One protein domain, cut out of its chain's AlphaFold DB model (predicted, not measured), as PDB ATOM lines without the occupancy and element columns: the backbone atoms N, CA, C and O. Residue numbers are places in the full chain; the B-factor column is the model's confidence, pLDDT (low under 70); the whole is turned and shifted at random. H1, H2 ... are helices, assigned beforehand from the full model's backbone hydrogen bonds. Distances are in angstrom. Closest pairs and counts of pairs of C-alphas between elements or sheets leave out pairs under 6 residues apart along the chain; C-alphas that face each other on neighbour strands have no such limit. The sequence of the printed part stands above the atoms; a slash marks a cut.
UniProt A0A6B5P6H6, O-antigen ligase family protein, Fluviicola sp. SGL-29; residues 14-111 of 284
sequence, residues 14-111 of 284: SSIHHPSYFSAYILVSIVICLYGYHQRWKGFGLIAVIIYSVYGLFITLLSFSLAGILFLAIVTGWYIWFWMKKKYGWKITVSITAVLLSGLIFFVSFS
ATOM      1  N   SER A  14     -19.075  34.983 -24.318       58.84
ATOM      2  CA  SER A  14     -18.039  35.254 -23.318       58.84
ATOM      3  C   SER A  14     -18.658  35.272 -21.923       58.84
ATOM      4  O   SER A  14     -18.923  36.317 -21.337       58.84
ATOM      5  N   SER A  15     -18.915  34.082 -21.384       60.56
ATOM      6  CA  SER A  15     -19.478  33.908 -20.038       60.56
ATOM      7  C   SER A  15     -18.553  34.411 -18.922       60.56
ATOM      8  O   SER A  15     -19.021  34.770 -17.845       60.56
ATOM      9  N   ILE A  16     -17.240  34.458 -19.179       72.75
ATOM     10  CA  ILE A  16     -16.212  34.831 -18.196       72.75
ATOM     11  C   ILE A  16     -15.906  36.336 -18.239       72.75
ATOM     12  O   ILE A  16     -15.662  36.957 -17.201       72.75
ATOM     13  N   HIS A  17     -15.898  36.941 -19.429       75.38
ATOM     14  CA  HIS A  17     -15.493  38.332 -19.617       75.38
ATOM     15  C   HIS A  17     -16.560  39.107 -20.376       75.38
ATOM     16  O   HIS A  17     -17.061  38.668 -21.399       75.38
ATOM     17  N   HIS A  18     -16.875  40.316 -19.914       81.25
ATOM     18  CA  HIS A  18     -17.793  41.164 -20.664       81.25
ATOM     19  C   HIS A  18     -17.210  41.459 -22.070       81.25
ATOM     20  O   HIS A  18     -15.995  41.685 -22.176       81.25
ATOM     21  N   PRO A  19     -18.023  41.468 -23.146       84.25
ATOM     22  CA  PRO A  19     -17.524  41.448 -24.524       84.25
ATOM     23  C   PRO A  19     -16.510  42.539 -24.870       84.25
ATOM     24  O   PRO A  19     -15.543  42.283 -25.586       84.25
ATOM     25  N   SER A  20     -16.672  43.744 -24.316       84.31
ATOM     26  CA  SER A  20     -15.730  44.848 -24.539       84.31
ATOM     27  C   SER A  20     -14.314  44.528 -24.045       84.31
ATOM     28  O   SER A  20     -13.350  44.801 -24.756       84.31
ATOM     29  N   TYR A  21     -14.169  43.861 -22.894       89.31
ATOM     30  CA  TYR A  21     -12.859  43.445 -22.376       89.31
ATOM     31  C   TYR A  21     -12.229  42.388 -23.280       89.31
ATOM     32  O   TYR A  21     -11.068  42.495 -23.664       89.31
ATOM     33  N   PHE A  22     -13.021  41.389 -23.670       88.12
ATOM     34  CA  PHE A  22     -12.544  40.305 -24.517       88.12
ATOM     35  C   PHE A  22     -12.095  40.808 -25.896       88.12
ATOM     36  O   PHE A  22     -11.027  40.430 -26.381       88.12
ATOM     37  N   SER A  23     -12.843  41.744 -26.486       87.25
ATOM     38  CA  SER A  23     -12.467  42.389 -27.748       87.25
ATOM     39  C   SER A  23     -11.139  43.154 -27.651       87.25
ATOM     40  O   SER A  23     -10.311  43.072 -28.561       87.25
ATOM     41  N   ALA A  24     -10.876  43.826 -26.522       89.50
ATOM     42  CA  ALA A  24      -9.608  44.507 -26.288       89.50
ATOM     43  C   ALA A  24      -8.435  43.513 -26.228       89.50
ATOM     44  O   ALA A  24      -7.377  43.781 -26.803       89.50
ATOM     45  N   TYR A  25      -8.623  42.345 -25.604       91.88
ATOM     46  CA  TYR A  25      -7.588  41.306 -25.526       91.88
ATOM     47  C   TYR A  25      -7.234  40.753 -26.904       91.88
ATOM     48  O   TYR A  25      -6.055  40.591 -27.235       91.88
ATOM     49  N   ILE A  26      -8.253  40.482 -27.719       90.19
ATOM     50  CA  ILE A  26      -8.067  39.965 -29.073       90.19
ATOM     51  C   ILE A  26      -7.354  40.998 -29.937       90.19
ATOM     52  O   ILE A  26      -6.389  40.659 -30.620       90.19
ATOM     53  N   LEU A  27      -7.762  42.266 -29.863       87.94
ATOM     54  CA  LEU A  27      -7.116  43.335 -30.615       87.94
ATOM     55  C   LEU A  27      -5.628  43.448 -30.274       87.94
ATOM     56  O   LEU A  27      -4.793  43.496 -31.177       87.94
ATOM     57  N   VAL A  28      -5.278  43.435 -28.987       88.56
ATOM     58  CA  VAL A  28      -3.872  43.458 -28.565       88.56
ATOM     59  C   VAL A  28      -3.131  42.213 -29.050       88.56
ATOM     60  O   VAL A  28      -2.011  42.333 -29.542       88.56
ATOM     61  N   SER A  29      -3.765  41.040 -29.012       90.81
ATOM     62  CA  SER A  29      -3.177  39.796 -29.527       90.81
ATOM     63  C   SER A  29      -2.874  39.873 -31.028       90.81
ATOM     64  O   SER A  29      -1.783  39.491 -31.451       90.81
ATOM     65  N   ILE A  30      -3.789  40.431 -31.832       90.25
ATOM     66  CA  ILE A  30      -3.581  40.662 -33.272       90.25
ATOM     67  C   ILE A  30      -2.396  41.610 -33.492       90.25
ATOM     68  O   ILE A  30      -1.506  41.325 -34.295       90.25
ATOM     69  N   VAL A  31      -2.341  42.716 -32.747       88.81
ATOM     70  CA  VAL A  31      -1.263  43.712 -32.867       88.81
ATOM     71  C   VAL A  31       0.091  43.111 -32.477       88.81
ATOM     72  O   VAL A  31       1.082  43.347 -33.167       88.81
ATOM     73  N   ILE A  32       0.144  42.288 -31.426       90.19
ATOM     74  CA  ILE A  32       1.359  41.562 -31.028       90.19
ATOM     75  C   ILE A  32       1.767  40.554 -32.103       90.19
ATOM     76  O   ILE A  32       2.954  40.460 -32.405       90.19
ATOM     77  N   CYS A  33       0.823  39.840 -32.724       91.38
ATOM     78  CA  CYS A  33       1.134  38.922 -33.822       91.38
ATOM     79  C   CYS A  33       1.789  39.647 -35.000       91.38
ATOM     80  O   CYS A  33       2.829  39.212 -35.501       91.38
ATOM     81  N   LEU A  34       1.228  40.790 -35.398       89.56
ATOM     82  CA  LEU A  34       1.801  41.634 -36.448       89.56
ATOM     83  C   LEU A  34       3.184  42.170 -36.054       89.56
ATOM     84  O   LEU A  34       4.112  42.151 -36.863       89.56
ATOM     85  N   TYR A  35       3.351  42.605 -34.805       88.69
ATOM     86  CA  TYR A  35       4.644  43.057 -34.295       88.69
ATOM     87  C   TYR A  35       5.688  41.929 -34.311       88.69
ATOM     88  O   TYR A  35       6.797  42.127 -34.805       88.69
ATOM     89  N   GLY A  36       5.326  40.729 -33.852       90.62
ATOM     90  CA  GLY A  36       6.189  39.549 -33.867       90.62
ATOM     91  C   GLY A  36       6.613  39.141 -35.277       90.62
ATOM     92  O   GLY A  36       7.778  38.797 -35.483       90.62
ATOM     93  N   TYR A  37       5.719  39.266 -36.265       92.06
ATOM     94  CA  TYR A  37       6.050  39.068 -37.680       92.06
ATOM     95  C   TYR A  37       7.117  40.058 -38.159       92.06
ATOM     96  O   TYR A  37       8.136  39.652 -38.724       92.06
ATOM     97  N   HIS A  38       6.929  41.353 -37.884       88.50
ATOM     98  CA  HIS A  38       7.895  42.388 -38.262       88.50
ATOM     99  C   HIS A  38       9.258  42.202 -37.584       88.50
ATOM    100  O   HIS A  38      10.291  42.398 -38.224       88.50
ATOM    101  N   GLN A  39       9.264  41.756 -36.326       88.12
ATOM    102  CA  GLN A  39      10.482  41.472 -35.564       88.12
ATOM    103  C   GLN A  39      11.070  40.077 -35.838       88.12
ATOM    104  O   GLN A  39      12.085  39.721 -35.239       88.12
ATOM    105  N   ARG A  40      10.462  39.291 -36.741       92.19
ATOM    106  CA  ARG A  40      10.876  37.926 -37.112       92.19
ATOM    107  C   ARG A  40      10.998  36.973 -35.917       92.19
ATOM    108  O   ARG A  40      11.923  36.163 -35.843       92.19
ATOM    109  N   TRP A  41      10.068  37.060 -34.969       92.94
ATOM    110  CA  TRP A  41      10.011  36.132 -33.840       92.94
ATOM    111  C   TRP A  41       9.729  34.700 -34.314       92.94
ATOM    112  O   TRP A  41       8.941  34.472 -35.237       92.94
ATOM    113  N   LYS A  42      10.358  33.706 -33.669       92.69
ATOM    114  CA  LYS A  42      10.095  32.287 -33.959       92.69
ATOM    115  C   LYS A  42       8.606  31.988 -33.733       92.69
ATOM    116  O   LYS A  42       8.062  32.354 -32.700       92.69
ATOM    117  N   GLY A  43       7.958  31.338 -34.703       87.94
ATOM    118  CA  GLY A  43       6.521  31.022 -34.665       87.94
ATOM    119  C   GLY A  43       5.596  32.096 -35.256       87.94
ATOM    120  O   GLY A  43       4.447  31.795 -35.557       87.94
ATOM    121  N   PHE A  44       6.091  33.309 -35.531       93.56
ATOM    122  CA  PHE A  44       5.304  34.407 -36.113       93.56
ATOM    123  C   PHE A  44       5.494  34.508 -37.634       93.56
ATOM    124  O   PHE A  44       5.722  35.583 -38.182       93.56
ATOM    125  N   GLY A  45       5.434  33.372 -38.336       93.00
ATOM    126  CA  GLY A  45       5.434  33.355 -39.803       93.00
ATOM    127  C   GLY A  45       4.159  33.983 -40.379       93.00
ATOM    128  O   GLY A  45       3.124  34.003 -39.717       93.00
ATOM    129  N   LEU A  46       4.207  34.458 -41.630       91.00
ATOM    130  CA  LEU A  46       3.082  35.160 -42.274       91.00
ATOM    131  C   LEU A  46       1.770  34.360 -42.216       91.00
ATOM    132  O   LEU A  46       0.732  34.908 -41.862       91.00
ATOM    133  N   ILE A  47       1.826  33.058 -42.517       92.44
ATOM    134  CA  ILE A  47       0.651  32.175 -42.502       92.44
ATOM    135  C   ILE A  47       0.052  32.088 -41.094       92.44
ATOM    136  O   ILE A  47      -1.153  32.256 -40.935       92.44
ATOM    137  N   ALA A  48       0.885  31.891 -40.067       90.69
ATOM    138  CA  ALA A  48       0.426  31.825 -38.681       90.69
ATOM    139  C   ALA A  48      -0.245  33.139 -38.258       90.69
ATOM    140  O   ALA A  48      -1.341  33.133 -37.706       90.69
ATOM    141  N   VAL A  49       0.372  34.276 -38.588       91.75
ATOM    142  CA  VAL A  49      -0.156  35.611 -38.271       91.75
ATOM    143  C   VAL A  49      -1.494  35.857 -38.964       91.75
ATOM    144  O   VAL A  49      -2.405  36.387 -38.331       91.75
ATOM    145  N   ILE A  50      -1.646  35.439 -40.226       90.88
ATOM    146  CA  ILE A  50      -2.923  35.513 -40.948       90.88
ATOM    147  C   ILE A  50      -3.979  34.658 -40.246       90.88
ATOM    148  O   ILE A  50      -5.058  35.169 -39.954       90.88
ATOM    149  N   ILE A  51      -3.671  33.399 -39.925       91.88
ATOM    150  CA  ILE A  51      -4.611  32.486 -39.259       91.88
ATOM    151  C   ILE A  51      -5.074  33.069 -37.919       91.88
ATOM    152  O   ILE A  51      -6.278  33.182 -37.688       91.88
ATOM    153  N   TYR A  52      -4.144  33.508 -37.065       90.06
ATOM    154  CA  TYR A  52      -4.489  34.098 -35.769       90.06
ATOM    155  C   TYR A  52      -5.264  35.409 -35.910       90.06
ATOM    156  O   TYR A  52      -6.185  35.654 -35.134       90.06
ATOM    157  N   SER A  53      -4.943  36.234 -36.910       89.94
ATOM    158  CA  SER A  53      -5.654  37.496 -37.142       89.94
ATOM    159  C   SER A  53      -7.078  37.267 -37.639       89.94
ATOM    160  O   SER A  53      -8.000  37.908 -37.145       89.94
ATOM    161  N   VAL A  54      -7.276  36.330 -38.571       90.31
ATOM    162  CA  VAL A  54      -8.605  35.955 -39.081       90.31
ATOM    163  C   VAL A  54      -9.445  35.330 -37.973       90.31
ATOM    164  O   VAL A  54     -10.604  35.702 -37.803       90.31
ATOM    165  N   TYR A  55      -8.853  34.439 -37.175       89.75
ATOM    166  CA  TYR A  55      -9.523  33.871 -36.012       89.75
ATOM    167  C   TYR A  55      -9.912  34.963 -35.006       89.75
ATOM    168  O   TYR A  55     -11.072  35.052 -34.616       89.75
ATOM    169  N   GLY A  56      -8.989  35.858 -34.647       88.19
ATOM    170  CA  GLY A  56      -9.282  36.974 -33.747       88.19
ATOM    171  C   GLY A  56     -10.380  37.903 -34.277       88.19
ATOM    172  O   GLY A  56     -11.289  38.280 -33.535       88.19
ATOM    173  N   LEU A  57     -10.357  38.227 -35.571       87.56
ATOM    174  CA  LEU A  57     -11.413  39.001 -36.230       87.56
ATOM    175  C   LEU A  57     -12.771  38.311 -36.102       87.56
ATOM    176  O   LEU A  57     -13.738  38.942 -35.677       87.56
ATOM    177  N   PHE A  58     -12.833  37.016 -36.406       87.81
ATOM    178  CA  PHE A  58     -14.052  36.224 -36.289       87.81
ATOM    179  C   PHE A  58     -14.606  36.235 -34.857       87.81
ATOM    180  O   PHE A  58     -15.777  36.551 -34.653       87.81
ATOM    181  N   ILE A  59     -13.759  35.991 -33.856       85.75
ATOM    182  CA  ILE A  59     -14.159  36.007 -32.442       85.75
ATOM    183  C   ILE A  59     -14.609  37.410 -31.998       85.75
ATOM    184  O   ILE A  59     -15.583  37.544 -31.259       85.75
ATOM    185  N   THR A  60     -13.949  38.468 -32.474       84.88
ATOM    186  CA  THR A  60     -14.346  39.853 -32.170       84.88
ATOM    187  C   THR A  60     -15.727  40.169 -32.741       84.88
ATOM    188  O   THR A  60     -16.544  40.773 -32.048       84.88
ATOM    189  N   LEU A  61     -16.024  39.720 -33.961       84.88
ATOM    190  CA  LEU A  61     -17.351  39.878 -34.564       84.88
ATOM    191  C   LEU A  61     -18.422  39.110 -33.781       84.88
ATOM    192  O   LEU A  61     -19.475  39.673 -33.494       84.88
ATOM    193  N   LEU A  62     -18.125  37.877 -33.358       82.88
ATOM    194  CA  LEU A  62     -19.030  37.081 -32.519       82.88
ATOM    195  C   LEU A  62     -19.261  37.679 -31.129       82.88
ATOM    196  O   LEU A  62     -20.297  37.423 -30.523       82.88
ATOM    197  N   SER A  63     -18.329  38.488 -30.621       78.62
ATOM    198  CA  SER A  63     -18.503  39.176 -29.338       78.62
ATOM    199  C   SER A  63     -19.536  40.309 -29.391       78.62
ATOM    200  O   SER A  63     -19.967  40.778 -28.341       78.62
ATOM    201  N   PHE A  64     -19.908  40.791 -30.586       78.56
ATOM    202  CA  PHE A  64     -20.798  41.944 -30.789       78.56
ATOM    203  C   PHE A  64     -20.401  43.218 -30.017       78.56
ATOM    204  O   PHE A  64     -21.203  44.142 -29.865       78.56
ATOM    205  N   SER A  65     -19.147  43.331 -29.562       84.56
ATOM    206  CA  SER A  65     -18.659  44.571 -28.963       84.56
ATOM    207  C   SER A  65     -18.450  45.621 -30.052       84.56
ATOM    208  O   SER A  65     -17.410  45.658 -30.711       84.56
ATOM    209  N   LEU A  66     -19.437  46.505 -30.226       84.44
ATOM    210  CA  LEU A  66     -19.359  47.602 -31.194       84.44
ATOM    211  C   LEU A  66     -18.120  48.481 -30.958       84.44
ATOM    212  O   LEU A  66     -17.475  48.888 -31.919       84.44
ATOM    213  N   ALA A  67     -17.753  48.721 -29.694       87.31
ATOM    214  CA  ALA A  67     -16.541  49.462 -29.345       87.31
ATOM    215  C   ALA A  67     -15.273  48.734 -29.828       87.31
ATOM    216  O   ALA A  67     -14.431  49.343 -30.485       87.31
ATOM    217  N   GLY A  68     -15.159  47.426 -29.584       86.69
ATOM    218  CA  GLY A  68     -14.024  46.628 -30.054       86.69
ATOM    219  C   GLY A  68     -13.901  46.594 -31.578       86.69
ATOM    220  O   GLY A  68     -12.821  46.836 -32.120       86.69
ATOM    221  N   ILE A  69     -15.019  46.356 -32.272       88.69
ATOM    222  CA  ILE A  69     -15.081  46.336 -33.743       88.69
ATOM    223  C   ILE A  69     -14.698  47.706 -34.315       88.69
ATOM    224  O   ILE A  69     -13.880  47.787 -35.233       88.69
ATOM    225  N   LEU A  70     -15.247  48.787 -33.755       90.56
ATOM    226  CA  LEU A  70     -14.958  50.148 -34.197       90.56
ATOM    227  C   LEU A  70     -13.493  50.520 -33.952       90.56
ATOM    228  O   LEU A  70     -12.848  51.073 -34.840       90.56
ATOM    229  N   PHE A  71     -12.934  50.169 -32.791       90.69
ATOM    230  CA  PHE A  71     -11.524  50.424 -32.509       90.69
ATOM    231  C   PHE A  71     -10.606  49.657 -33.470       90.69
ATOM    232  O   PHE A  71      -9.654  50.225 -34.007       90.69
ATOM    233  N   LEU A  72     -10.924  48.392 -33.767       88.06
ATOM    234  CA  LEU A  72     -10.189  47.590 -34.744       88.06
ATOM    235  C   LEU A  72     -10.259  48.185 -36.157       88.06
ATOM    236  O   LEU A  72      -9.236  48.265 -36.841       88.06
ATOM    237  N   ALA A  73     -11.437  48.648 -36.579       89.00
ATOM    238  CA  ALA A  73     -11.624  49.343 -37.851       89.00
ATOM    239  C   ALA A  73     -10.810  50.648 -37.917       89.00
ATOM    240  O   ALA A  73     -10.186  50.932 -38.937       89.00
ATOM    241  N   ILE A  74     -10.744  51.412 -36.820       91.31
ATOM    242  CA  ILE A  74      -9.931  52.635 -36.735       91.31
ATOM    243  C   ILE A  74      -8.442  52.301 -36.862       91.31
ATOM    244  O   ILE A  74      -7.752  52.914 -37.674       91.31
ATOM    245  N   VAL A  75      -7.935  51.324 -36.103       88.62
ATOM    246  CA  VAL A  75      -6.508  50.951 -36.124       88.62
ATOM    247  C   VAL A  75      -6.094  50.417 -37.500       88.62
ATOM    248  O   VAL A  75      -5.060  50.821 -38.038       88.62
ATOM    249  N   THR A  76      -6.904  49.540 -38.094       87.31
ATOM    250  CA  THR A  76      -6.631  48.972 -39.424       87.31
ATOM    251  C   THR A  76      -6.764  50.020 -40.527       87.31
ATOM    252  O   THR A  76      -5.871  50.131 -41.366       87.31
ATOM    253  N   GLY A  77      -7.816  50.841 -40.495       89.62
ATOM    254  CA  GLY A  77      -8.019  51.945 -41.433       89.62
ATOM    255  C   GLY A  77      -6.890  52.970 -41.366       89.62
ATOM    256  O   GLY A  77      -6.365  53.370 -42.402       89.62
ATOM    257  N   TRP A  78      -6.441  53.323 -40.160       91.19
ATOM    258  CA  TRP A  78      -5.282  54.185 -39.936       91.19
ATOM    259  C   TRP A  78      -4.011  53.584 -40.561       91.19
ATOM    260  O   TRP A  78      -3.328  54.257 -41.335       91.19
ATOM    261  N   TYR A  79      -3.727  52.299 -40.326       87.94
ATOM    262  CA  TYR A  79      -2.563  51.625 -40.916       87.94
ATOM    263  C   TYR A  79      -2.611  51.606 -42.455       87.94
ATOM    264  O   TYR A  79      -1.633  51.973 -43.116       87.94
ATOM    265  N   ILE A  80      -3.762  51.239 -43.035       88.94
ATOM    266  CA  ILE A  80      -3.982  51.227 -44.490       88.94
ATOM    267  C   ILE A  80      -3.810  52.634 -45.067       88.94
ATOM    268  O   ILE A  80      -3.133  52.797 -46.082       88.94
ATOM    269  N   TRP A  81      -4.355  53.657 -44.408       94.00
ATOM    270  CA  TRP A  81      -4.258  55.047 -44.850       94.00
ATOM    271  C   TRP A  81      -2.801  55.520 -44.928       94.00
ATOM    272  O   TRP A  81      -2.386  56.098 -45.934       94.00
ATOM    273  N   PHE A  82      -1.980  55.215 -43.916       91.50
ATOM    274  CA  PHE A  82      -0.551  55.544 -43.939       91.50
ATOM    275  C   PHE A  82       0.213  54.776 -45.023       91.50
ATOM    276  O   PHE A  82       1.071  55.356 -45.699       91.50
ATOM    277  N   TRP A  83      -0.113  53.498 -45.230       91.44
ATOM    278  CA  TRP A  83       0.462  52.702 -46.315       91.44
ATOM    279  C   TRP A  83       0.103  53.272 -47.697       91.44
ATOM    280  O   TRP A  83       0.993  53.465 -48.530       91.44
ATOM    281  N   MET A  84      -1.167  53.624 -47.924       93.06
ATOM    282  CA  MET A  84      -1.634  54.247 -49.165       93.06
ATOM    283  C   MET A  84      -0.972  55.603 -49.401       93.06
ATOM    284  O   MET A  84      -0.469  55.846 -50.498       93.06
ATOM    285  N   LYS A  85      -0.880  56.448 -48.365       95.06
ATOM    286  CA  LYS A  85      -0.192  57.744 -48.441       95.06
ATOM    287  C   LYS A  85       1.255  57.573 -48.892       95.06
ATOM    288  O   LYS A  85       1.725  58.350 -49.720       95.06
ATOM    289  N   LYS A  86       1.954  56.565 -48.362       93.88
ATOM    290  CA  LYS A  86       3.348  56.275 -48.720       93.88
ATOM    291  C   LYS A  86       3.485  55.715 -50.142       93.88
ATOM    292  O   LYS A  86       4.436  56.073 -50.825       93.88
ATOM    293  N   LYS A  87       2.569  54.843 -50.576       94.75
ATOM    294  CA  LYS A  87       2.647  54.144 -51.872       94.75
ATOM    295  C   LYS A  87       2.113  54.962 -53.054       94.75
ATOM    296  O   LYS A  87       2.703  54.922 -54.126       94.75
ATOM    297  N   TYR A  88       1.003  55.671 -52.863       95.25
ATOM    298  CA  TYR A  88       0.247  56.356 -53.921       95.25
ATOM    299  C   TYR A  88       0.207  57.886 -53.751       95.25
ATOM    300  O   TYR A  88      -0.272  58.597 -54.630       95.25
ATOM    301  N   GLY A  89       0.708  58.419 -52.634       96.50
ATOM    302  CA  GLY A  89       0.709  59.852 -52.349       96.50
ATOM    303  C   GLY A  89      -0.573  60.358 -51.675       96.50
ATOM    304  O   GLY A  89      -1.611  59.691 -51.624       96.50
ATOM    305  N   TRP A  90      -0.497  61.572 -51.118       95.75
ATOM    306  CA  TRP A  90      -1.551  62.117 -50.254       95.75
ATOM    307  C   TRP A  90      -2.859  62.415 -51.003       95.75
ATOM    308  O   TRP A  90      -3.925  62.101 -50.484       95.75
ATOM    309  N   LYS A  91      -2.783  62.953 -52.232       96.19
ATOM    310  CA  LYS A  91      -3.963  63.332 -53.031       96.19
ATOM    311  C   LYS A  91      -4.857  62.125 -53.317       96.19
ATOM    312  O   LYS A  91      -6.038  62.162 -53.008       96.19
ATOM    313  N   ILE A  92      -4.272  61.032 -53.820       94.81
ATOM    314  CA  ILE A  92      -5.002  59.788 -54.125       94.81
ATOM    315  C   ILE A  92      -5.623  59.203 -52.855       94.81
ATOM    316  O   ILE A  92      -6.787  58.811 -52.852       94.81
ATOM    317  N   THR A  93      -4.862  59.189 -51.759       93.69
ATOM    318  CA  THR A  93      -5.333  58.655 -50.476       93.69
ATOM    319  C   THR A  93      -6.539  59.438 -49.953       93.69
ATOM    320  O   THR A  93      -7.526  58.830 -49.537       93.69
ATOM    321  N   VAL A  94      -6.507  60.773 -50.024       94.75
ATOM    322  CA  VAL A  94      -7.635  61.625 -49.610       94.75
ATOM    323  C   VAL A  94      -8.835  61.449 -50.539       94.75
ATOM    324  O   VAL A  94      -9.945  61.303 -50.037       94.75
ATOM    325  N   SER A  95      -8.635  61.370 -51.859       94.38
ATOM    326  CA  SER A  95      -9.729  61.129 -52.809       94.38
ATOM    327  C   SER A  95     -10.440  59.798 -52.551       94.38
ATOM    328  O   SER A  95     -11.664  59.767 -52.483       94.38
ATOM    329  N   ILE A  96      -9.693  58.708 -52.343       93.31
ATOM    330  CA  ILE A  96     -10.285  57.399 -52.016       93.31
ATOM    331  C   ILE A  96     -11.018  57.462 -50.672       93.31
ATOM    332  O   ILE A  96     -12.139  56.973 -50.567       93.31
ATOM    333  N   THR A  97     -10.423  58.107 -49.662       92.31
ATOM    334  CA  THR A  97     -11.075  58.301 -48.357       92.31
ATOM    335  C   THR A  97     -12.407  59.041 -48.509       92.31
ATOM    336  O   THR A  97     -13.413  58.603 -47.956       92.31
ATOM    337  N   ALA A  98     -12.438  60.119 -49.297       93.62
ATOM    338  CA  ALA A  98     -13.651  60.887 -49.561       93.62
ATOM    339  C   ALA A  98     -14.721  60.037 -50.260       93.62
ATOM    340  O   ALA A  98     -15.862  60.024 -49.812       93.62
ATOM    341  N   VAL A  99     -14.350  59.263 -51.287       95.94
ATOM    342  CA  VAL A  99     -15.275  58.358 -51.991       95.94
ATOM    343  C   VAL A  99     -15.868  57.310 -51.044       95.94
ATOM    344  O   VAL A  99     -17.078  57.092 -51.067       95.94
ATOM    345  N   LEU A 100     -15.054  56.693 -50.181       92.56
ATOM    346  CA  LEU A 100     -15.533  55.713 -49.198       92.56
ATOM    347  C   LEU A 100     -16.494  56.342 -48.179       92.56
ATOM    348  O   LEU A 100     -17.531  55.754 -47.880       92.56
ATOM    349  N   LEU A 101     -16.186  57.543 -47.679       92.25
ATOM    350  CA  LEU A 101     -17.064  58.268 -46.755       92.25
ATOM    351  C   LEU A 101     -18.379  58.678 -47.425       92.25
ATOM    352  O   LEU A 101     -19.441  58.494 -46.835       92.25
ATOM    353  N   SER A 102     -18.338  59.172 -48.663       91.94
ATOM    354  CA  SER A 102     -19.545  59.479 -49.437       91.94
ATOM    355  C   SER A 102     -20.390  58.230 -49.690       91.94
ATOM    356  O   SER A 102     -21.608  58.279 -49.533       91.94
ATOM    357  N   GLY A 103     -19.754  57.101 -50.015       91.75
ATOM    358  CA  GLY A 103     -20.424  55.809 -50.167       91.75
ATOM    359  C   GLY A 103     -21.074  55.326 -48.870       91.75
ATOM    360  O   GLY A 103     -22.209  54.858 -48.899       91.75
ATOM    361  N   LEU A 104     -20.409  55.503 -47.724       87.50
ATOM    362  CA  LEU A 104     -20.972  55.188 -46.410       87.50
ATOM    363  C   LEU A 104     -22.176  56.080 -46.077       87.50
ATOM    364  O   LEU A 104     -23.206  55.572 -45.641       87.50
ATOM    365  N   ILE A 105     -22.077  57.391 -46.315       88.56
ATOM    366  CA  ILE A 105     -23.188  58.334 -46.111       88.56
ATOM    367  C   ILE A 105     -24.377  57.954 -46.998       88.56
ATOM    368  O   ILE A 105     -25.513  57.918 -46.521       88.56
ATOM    369  N   PHE A 106     -24.122  57.630 -48.268       90.06
ATOM    370  CA  PHE A 106     -25.144  57.140 -49.187       90.06
ATOM    371  C   PHE A 106     -25.776  55.843 -48.663       90.06
ATOM    372  O   PHE A 106     -26.994  55.764 -48.532       90.06
ATOM    373  N   PHE A 107     -24.970  54.859 -48.262       86.88
ATOM    374  CA  PHE A 107     -25.466  53.604 -47.699       86.88
ATOM    375  C   PHE A 107     -26.359  53.836 -46.471       86.88
ATOM    376  O   PHE A 107     -27.475  53.327 -46.430       86.88
ATOM    377  N   VAL A 108     -25.931  54.646 -45.500       84.44
ATOM    378  CA  VAL A 108     -26.738  54.965 -44.305       84.44
ATOM    379  C   VAL A 108     -28.033  55.695 -44.678       84.44
ATOM    380  O   VAL A 108     -29.083  55.429 -44.099       84.44
ATOM    381  N   SER A 109     -27.988  56.579 -45.676       82.88
ATOM    382  CA  SER A 109     -29.154  57.363 -46.105       82.88
ATOM    383  C   SER A 109     -30.227  56.531 -46.818       82.88
ATOM    384  O   SER A 109     -31.404  56.893 -46.757       82.88
ATOM    385  N   PHE A 110     -29.837  55.445 -47.492       82.00
ATOM    386  CA  PHE A 110     -30.718  54.640 -48.351       82.00
ATOM    387  C   PHE A 110     -30.973  53.208 -47.852       82.00
ATOM    388  O   PHE A 110     -31.776  52.493 -48.446       82.00
ATOM    389  N   SER A 111     -30.328  52.780 -46.768       84.62
ATOM    390  CA  SER A 111     -30.558  51.473 -46.138       84.62
ATOM    391  C   SER A 111     -31.576  51.550 -44.991       84.62
ATOM    392  O   SER A 111     -31.986  52.634 -44.571       84.62
TER     393      SER A 111
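AT A GLANCE: This is residues 14 to 111 of the 284 residues of the protein "O-antigen ligase family protein" of Fluviicola sp. SGL-29 (UniProt A0A6B5P6H6). H1 and H2 stand side by side as a hairpin; from one end H3 slants away, and H4 folds back from H3's far end as a V, in an open, flat zigzag. The printed part has 98 residues with four named helices, H1 to H4 in order, and no named strand: all helix. It is loose, radius of gyration of the C-alphas 16.2 A, spanning 39 by 35 by 18 A.

IN THESE COORDINATES: H1, residues 19 to 38, begins at C-alpha 19 (-17.524, 41.448, -24.524) and measures 28.9 A. H2, residues 46 to 62, measures 24.2 A; H3, residues 66 to 88, 31.3 A. H4, residues 90 to 110, 30.2 A, ends at C-alpha 110 (-30.718, 54.640, -48.351).

HOW THE PARTS SIT: H1 and H2, a helical hairpin, touch at a shallow tilt of 12 degrees, opposite ways; their closest C-alphas, Ile 30 and Ser 53, are 5.4 A apart. H1, with residues 20 to 27 alone, touches H3, closest at C-alphas 23 and 68, 5.1 A. H2 and H3 only just touch, only at the corner, with 3 pairs of C-alphas within 8 A, the closest Thr 60 and Ile 69, 6.7 A. H3 and H4, a helical hairpin, touch at C-alphas 85 and 93, their closest, 5.6 A. H4 is apart from H1 and H2. Every O i to N i+4 pair in H1, H2, H3 and H4 is within hydrogen-bond range.

THE WHOLE: The C-alphas farthest apart, Lys 42 and Phe 110, are 48.7 A apart. The printed part has no cut and no long link. Residues 98 to 111 stand free. Residues 14 to 15 have pLDDT under 70.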